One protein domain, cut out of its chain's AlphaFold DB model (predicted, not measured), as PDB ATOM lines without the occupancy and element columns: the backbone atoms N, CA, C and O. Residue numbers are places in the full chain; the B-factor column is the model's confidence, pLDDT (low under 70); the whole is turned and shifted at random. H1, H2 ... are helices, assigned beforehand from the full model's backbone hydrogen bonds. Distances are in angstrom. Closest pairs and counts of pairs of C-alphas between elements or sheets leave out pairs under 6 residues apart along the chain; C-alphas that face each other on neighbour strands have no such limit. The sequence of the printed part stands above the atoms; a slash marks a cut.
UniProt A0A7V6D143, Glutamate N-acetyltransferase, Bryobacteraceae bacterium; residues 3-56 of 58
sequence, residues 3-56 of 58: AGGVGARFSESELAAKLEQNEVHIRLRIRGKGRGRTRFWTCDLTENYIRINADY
ATOM      1  N   ALA A   3     142.305 -82.185 216.808       95.38
ATOM      2  CA  ALA A   3     141.522 -83.017 215.900       95.38
ATOM      3  C   ALA A   3     140.372 -83.677 216.671       95.38
ATOM      4  O   ALA A   3     140.568 -84.206 217.755       95.38
ATOM      5  N   GLY A   4     139.150 -83.628 216.132       93.44
ATOM      6  CA  GLY A   4     137.985 -84.243 216.786       93.44
ATOM      7  C   GLY A   4     137.588 -83.623 218.132       93.44
ATOM      8  O   GLY A   4     136.864 -84.258 218.885       93.44
ATOM      9  N   GLY A   5     138.046 -82.404 218.435       93.31
ATOM     10  CA  GLY A   5     137.800 -81.743 219.721       93.31
ATOM     11  C   GLY A   5     138.802 -82.106 220.819       93.31
ATOM     12  O   GLY A   5     138.659 -81.626 221.935       93.31
ATOM     13  N   VAL A   6     139.825 -82.905 220.507       96.12
ATOM     14  CA  VAL A   6     140.901 -83.270 221.436       96.12
ATOM     15  C   VAL A   6     142.263 -82.824 220.908       96.12
ATOM     16  O   VAL A   6     142.436 -82.576 219.709       96.12
ATOM     17  N   GLY A   7     143.242 -82.724 221.809       96.38
ATOM     18  CA  GLY A   7     144.632 -82.468 221.443       96.38
ATOM     19  C   GLY A   7     145.145 -83.527 220.464       96.38
ATOM     20  O   GLY A   7     145.022 -84.725 220.702       96.38
ATOM     21  N   ALA A   8     145.700 -83.081 219.341       96.62
ATOM     22  CA  ALA A   8     146.381 -83.932 218.371       96.62
ATOM     23  C   ALA A   8     147.891 -83.837 218.594       96.62
ATOM     24  O   ALA A   8     148.365 -82.824 219.095       96.62
ATOM     25  N   ARG A   9     148.666 -84.840 218.167       97.50
ATOM     26  CA  ARG A   9     150.132 -84.716 218.158       97.50
ATOM     27  C   ARG A   9     150.552 -83.609 217.187       97.50
ATOM     28  O   ARG A   9     150.046 -83.539 216.067       97.50
ATOM     29  N   PHE A  10     151.454 -82.741 217.625       96.88
ATOM     30  CA  PHE A  10     152.082 -81.697 216.819       96.88
ATOM     31  C   PHE A  10     153.486 -81.424 217.371       96.88
ATOM     32  O   PHE A  10     153.796 -81.845 218.482       96.88
ATOM     33  N   SER A  11     154.322 -80.737 216.595       98.06
ATOM     34  CA  SER A  11     155.632 -80.274 217.053       98.06
ATOM     35  C   SER A  11     155.510 -78.885 217.678       98.06
ATOM     36  O   SER A  11     155.047 -77.948 217.022       98.06
ATOM     37  N   GLU A  12     155.911 -78.748 218.941       97.81
ATOM     38  CA  GLU A  12     155.906 -77.458 219.638       97.81
ATOM     39  C   GLU A  12     156.899 -76.475 219.023       97.81
ATOM     40  O   GLU A  12     156.556 -75.310 218.849       97.81
ATOM     41  N   SER A  13     158.081 -76.939 218.607       98.12
ATOM     42  CA  SER A  13     159.089 -76.078 217.979       98.12
ATOM     43  C   SER A  13     158.612 -75.524 216.636       98.12
ATOM     44  O   SER A  13     158.774 -74.338 216.361       98.12
ATOM     45  N   GLU A  14     157.942 -76.343 215.819       97.62
ATOM     46  CA  GLU A  14     157.342 -75.866 214.566       97.62
ATOM     47  C   GLU A  14     156.182 -74.894 214.803       97.62
ATOM     48  O   GLU A  14     155.945 -74.005 213.984       97.62
ATOM     49  N   LEU A  15     155.416 -75.082 215.883       97.19
ATOM     50  CA  LEU A  15     154.343 -74.161 216.238       97.19
ATOM     51  C   LEU A  15     154.914 -72.827 216.723       97.19
ATOM     52  O   LEU A  15     154.443 -71.790 216.265       97.19
ATOM     53  N   ALA A  16     155.927 -72.852 217.589       97.62
ATOM     54  CA  ALA A  16     156.605 -71.656 218.082       97.62
ATOM     55  C   ALA A  16     157.158 -70.819 216.920       97.62
ATOM     56  O   ALA A  16     156.783 -69.659 216.781       97.62
ATOM     57  N   ALA A  17     157.885 -71.443 215.986       97.62
ATOM     58  CA  ALA A  17     158.417 -70.762 214.803       97.62
ATOM     59  C   ALA A  17     157.330 -70.115 213.914       97.62
ATOM     60  O   ALA A  17     157.587 -69.130 213.218       97.62
ATOM     61  N   LYS A  18     156.102 -70.659 213.914       96.75
ATOM     62  CA  LYS A  18     154.947 -70.062 213.219       96.75
ATOM     63  C   LYS A  18     154.315 -68.912 213.998       96.75
ATOM     64  O   LYS A  18     153.790 -68.000 213.374       96.75
ATOM     65  N   LEU A  19     154.318 -68.979 215.329       97.06
ATOM     66  CA  LEU A  19     153.780 -67.930 216.197       97.06
ATOM     67  C   LEU A  19     154.725 -66.728 216.317       97.06
ATOM     68  O   LEU A  19     154.254 -65.635 216.598       97.06
ATOM     69  N   GLU A  20     156.017 -66.911 216.055       96.62
ATOM     70  CA  GLU A  20     157.016 -65.834 215.980       96.62
ATOM     71  C   GLU A  20     156.890 -64.962 214.716       96.62
ATOM     72  O   GLU A  20     157.576 -63.950 214.584       96.62
ATOM     73  N   GLN A  21     156.032 -65.340 213.765       96.50
ATOM     74  CA  GLN A  21     155.791 -64.555 212.555       96.50
ATOM     75  C   GLN A  21     154.872 -63.359 212.837       96.50
ATOM     76  O   GLN A  21     153.991 -63.425 213.689       96.50
ATOM     77  N   ASN A  22     155.007 -62.296 212.036       96.38
ATOM     78  CA  ASN A  22     154.190 -61.081 212.169       96.38
ATOM     79  C   ASN A  22     152.682 -61.322 211.975       96.38
ATOM     80  O   ASN A  22     151.863 -60.611 212.549       96.38
ATOM     81  N   GLU A  23     152.305 -62.302 211.149       97.00
ATOM     82  CA  GLU A  23     150.909 -62.666 210.912       97.00
ATOM     83  C   GLU A  23     150.641 -64.107 211.340       97.00
ATOM     84  O   GLU A  23     151.216 -65.060 210.807       97.00
ATOM     85  N   VAL A  24     149.698 -64.272 212.269       97.06
ATOM     86  CA  VAL A  24     149.285 -65.583 212.773       97.06
ATOM     87  C   VAL A  24     147.890 -65.928 212.264       97.06
ATOM     88  O   VAL A  24     146.902 -65.241 212.524       97.06
ATOM     89  N   HIS A  25     147.781 -67.063 211.572       97.06
ATOM     90  CA  HIS A  25     146.502 -67.583 211.098       97.06
ATOM     91  C   HIS A  25     145.982 -68.714 211.983       97.06
ATOM     92  O   HIS A  25     146.492 -69.836 211.959       97.06
ATOM     93  N   ILE A  26     144.871 -68.460 212.675       96.56
ATOM     94  CA  ILE A  26     144.129 -69.489 213.408       96.56
ATOM     95  C   ILE A  26     142.950 -69.951 212.554       96.56
ATOM     96  O   ILE A  26     142.031 -69.189 212.248       96.56
ATOM     97  N   ARG A  27     142.962 -71.225 212.152       96.56
ATOM     98  CA  ARG A  27     141.877 -71.831 211.372       96.56
ATOM     99  C   ARG A  27     141.074 -72.796 212.228       96.56
ATOM    100  O   ARG A  27     141.562 -73.856 212.608       96.56
ATOM    101  N   LEU A  28     139.806 -72.459 212.441       95.06
ATOM    102  CA  LEU A  28     138.836 -73.319 213.107       95.06
ATOM    103  C   LEU A  28     137.918 -73.956 212.063       95.06
ATOM    104  O   LEU A  28     137.341 -73.265 211.223       95.06
ATOM    105  N   ARG A  29     137.782 -75.283 212.109       93.81
ATOM    106  CA  ARG A  29     136.816 -76.026 211.294       93.81
ATOM    107  C   ARG A  29     135.883 -76.795 212.214       93.81
ATOM    108  O   ARG A  29     136.299 -77.756 212.854       93.81
ATOM    109  N   ILE A  30     134.628 -76.374 212.247       91.88
ATOM    110  CA  ILE A  30     133.586 -76.994 213.063       91.88
ATOM    111  C   ILE A  30     132.953 -78.127 212.251       91.88
ATOM    112  O   ILE A  30     132.577 -77.938 211.093       91.88
ATOM    113  N   ARG A  31     132.866 -79.326 212.834       88.81
ATOM    114  CA  ARG A  31     132.197 -80.472 212.203       88.81
ATOM    115  C   ARG A  31     130.681 -80.279 212.291       88.81
ATOM    116  O   ARG A  31     130.162 -79.976 213.356       88.81
ATOM    117  N   GLY A  32     129.970 -80.491 211.187       87.25
ATOM    118  CA  GLY A  32     128.514 -80.367 211.130       87.25
ATOM    119  C   GLY A  32     128.019 -80.161 209.701       87.25
ATOM    120  O   GLY A  32     128.816 -80.119 208.767       87.25
ATOM    121  N   LYS A  33     126.699 -80.039 209.530       89.69
ATOM    122  CA  LYS A  33     126.061 -79.800 208.219       89.69
ATOM    123  C   LYS A  33     125.985 -78.312 207.838       89.69
ATOM    124  O   LYS A  33     125.622 -77.985 206.712       89.69
ATOM    125  N   GLY A  34     126.298 -77.409 208.771       90.06
ATOM    126  CA  GLY A  34     126.298 -75.966 208.535       90.06
ATOM    127  C   GLY A  34     127.408 -75.540 207.570       90.06
ATOM    128  O   GLY A  34     128.522 -76.050 207.636       90.06
ATOM    129  N   ARG A  35     127.105 -74.586 206.681       91.00
ATOM    130  CA  ARG A  35     128.044 -74.039 205.677       91.00
ATOM    131  C   ARG A  35     128.517 -72.614 205.992       91.00
ATOM    132  O   ARG A  35     129.147 -71.978 205.153       91.00
ATOM    133  N   GLY A  36     128.183 -72.100 207.177       94.81
ATOM    134  CA  GLY A  36     128.555 -70.753 207.600       94.81
ATOM    135  C   GLY A  36     130.072 -70.576 207.639       94.81
ATOM    136  O   GLY A  36     130.799 -71.450 208.111       94.81
ATOM    137  N   ARG A  37     130.546 -69.436 207.139       95.94
ATOM    138  CA  ARG A  37     131.955 -69.045 207.169       95.94
ATOM    139  C   ARG A  37     132.043 -67.567 207.500       95.94
ATOM    140  O   ARG A  37     131.339 -66.762 206.905       95.94
ATOM    141  N   THR A  38     132.948 -67.224 208.402       97.38
ATOM    142  CA  THR A  38     133.274 -65.840 208.740       97.38
ATOM    143  C   THR A  38     134.776 -65.714 208.992       97.38
ATOM    144  O   THR A  38     135.476 -66.728 209.109       97.38
ATOM    145  N   ARG A  39     135.275 -64.481 209.033       98.00
ATOM    146  CA  ARG A  39     136.656 -64.144 209.371       98.00
ATOM    147  C   ARG A  39     136.651 -62.987 210.357       98.00
ATOM    148  O   ARG A  39     135.978 -61.990 210.124       98.00
ATOM    149  N   PHE A  40     137.456 -63.127 211.398       98.00
ATOM    150  CA  PHE A  40     137.752 -62.071 212.352       98.00
ATOM    151  C   PHE A  40     139.222 -61.689 212.225       98.00
ATOM    152  O   PHE A  40     140.051 -62.534 211.879       98.00
ATOM    153  N   TRP A  41     139.516 -60.428 212.513       98.00
ATOM    154  CA  TRP A  41     140.869 -59.909 212.630       98.00
ATOM    155  C   TRP A  41     141.058 -59.427 214.059       98.00
ATOM    156  O   TRP A  41     140.163 -58.802 214.626       98.00
ATOM    157  N   THR A  42     142.196 -59.768 214.642       97.00
ATOM    158  CA  THR A  42     142.584 -59.378 215.996       97.00
ATOM    159  C   THR A  42     144.104 -59.318 216.058       97.00
ATOM    160  O   THR A  42     144.775 -59.845 215.168       97.00
ATOM    161  N   CYS A  43     144.630 -58.699 217.106       96.12
ATOM    162  CA  CYS A  43     146.040 -58.738 217.464       96.12
ATOM    163  C   CYS A  43     146.250 -59.501 218.778       96.12
ATOM    164  O   CYS A  43     145.293 -59.939 219.430       96.12
ATOM    165  N   ASP A  44     147.518 -59.687 219.115       96.50
ATOM    166  CA  ASP A  44     147.991 -60.166 220.402       96.50
ATOM    167  C   ASP A  44     147.811 -59.110 221.508       96.50
ATOM    168  O   ASP A  44     147.600 -57.921 221.262       96.50
ATOM    169  N   LEU A  45     147.879 -59.571 222.756       95.75
ATOM    170  CA  LEU A  45     147.812 -58.722 223.937       95.75
ATOM    171  C   LEU A  45     149.215 -58.576 224.525       95.75
ATOM    172  O   LEU A  45     149.755 -59.525 225.090       95.75
ATOM    173  N   THR A  46     149.782 -57.379 224.407       95.06
ATOM    174  CA  THR A  46     151.143 -57.079 224.864       95.06
ATOM    175  C   THR A  46     151.148 -56.287 226.167       95.06
ATOM    176  O   THR A  46     150.198 -55.577 226.496       95.06
ATOM    177  N   GLU A  47     152.269 -56.330 226.885       94.69
ATOM    178  CA  GLU A  47     152.513 -55.449 228.034       94.69
ATOM    179  C   GLU A  47     152.397 -53.963 227.654       94.69
ATOM    180  O   GLU A  47     151.871 -53.157 228.417       94.69
ATOM    181  N   ASN A  48     152.807 -53.593 226.437       93.88
ATOM    182  CA  ASN A  48     152.671 -52.224 225.941       93.88
ATOM    183  C   ASN A  48     151.213 -51.775 225.863       93.88
ATOM    184  O   ASN A  48     150.916 -50.644 226.246       93.88
ATOM    185  N   TYR A  49     150.310 -52.651 225.409       93.19
ATOM    186  CA  TYR A  49     148.879 -52.356 225.428       93.19
ATOM    187  C   TYR A  49     148.398 -52.082 226.856       93.19
ATOM    188  O   TYR A  49     147.664 -51.118 227.074       93.19
ATOM    189  N   ILE A  50     148.848 -52.887 227.826       92.38
ATOM    190  CA  ILE A  50     148.519 -52.693 229.244       92.38
ATOM    191  C   ILE A  50     149.026 -51.332 229.713       92.38
ATOM    192  O   ILE A  50     148.229 -50.536 230.187       92.38
ATOM    193  N   ARG A  51     150.314 -51.027 229.529       91.31
ATOM    194  CA  ARG A  51     150.929 -49.771 229.982       91.31
ATOM    195  C   ARG A  51     150.224 -48.531 229.430       91.31
ATOM    196  O   ARG A  51     149.912 -47.627 230.190       91.31
ATOM    197  N   ILE A  52     149.921 -48.510 228.130       89.31
ATOM    198  CA  ILE A  52     149.232 -47.375 227.490       89.31
ATOM    199  C   ILE A  52     147.832 -47.157 228.085       89.31
ATOM    200  O   ILE A  52     147.366 -46.025 228.155       89.31
ATOM    201  N   ASN A  53     147.156 -48.231 228.504       88.81
ATOM    202  CA  ASN A  53     145.773 -48.164 228.976       88.81
ATOM    203  C   ASN A  53     145.619 -48.213 230.508       88.81
ATOM    204  O   ASN A  53     144.528 -47.957 231.016       88.81
ATOM    205  N   ALA A  54     146.674 -48.531 231.255       85.00
ATOM    206  CA  ALA A  54     146.650 -48.602 232.715       85.00
ATOM    207  C   ALA A  54     146.686 -47.210 233.368       85.00
ATOM    208  O   ALA A  54     146.067 -47.013 234.412       85.00
ATOM    209  N   ASP A  55     147.317 -46.234 232.713       72.19
ATOM    210  CA  ASP A  55     147.527 -44.884 233.254       72.19
ATOM    211  C   ASP A  55     146.332 -43.931 233.030       72.19
ATOM    212  O   ASP A  55     146.428 -42.727 233.243       72.19
ATOM    213  N   TYR A  56     145.153 -44.444 232.663       64.19
ATOM    214  CA  TYR A  56     143.949 -43.632 232.403       64.19
ATOM    215  C   TYR A  56     143.342 -42.934 233.642       64.19
ATOM    216  O   TYR A  56     142.308 -42.273 233.520       64.19
TER     217      TYR A  56
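What this domain is: This is residues 3 to 56 of the 58 residues of the protein "Glutamate N-acetyltransferase" of Bryobacteraceae bacterium (UniProt A0A7V6D143). This is an open chain with little regular structure: a long loop, residues 20 to 46, runs out from the short helix H1, turns near residues 31 to 36 and folds back to a second short helix, H2. That turn and H2 make the two ends of the longest axis. The printed part has 54 residues with two named helices, H1 then H2, and no named strand; the class is all helix, with 16 residues in named elements. It is extended, with a radius of gyration of the C-alphas of 16.3 A, and elongated, spanning 47 by 31 by 20 A.

Where its parts are: H1, residues 12 to 19, begins at C-alpha 12 (155.906, -77.458, 219.638) and is 10.4 A long from first to last C-alpha. H2, residues 47 to 54, is 10.2 A long and ends at C-alpha 54 (146.650, -48.602, 232.715).

How they stand to each other: H1 and H2 are apart, with no C-alpha of one within 8 A of the other. Residues 6 to 21 and 45 to 56 stand free. In both helices every O i to N i+4 pair is within hydrogen-bond range.

The domain as a whole: The C-alphas of Lys 33 and Asp 55, the two farthest apart, are 48.0 A apart. The link from H1 to H2 is long, 27 residues. The printed part has no cut; of its residues, Tyr 56 alone has a pLDDT under 70.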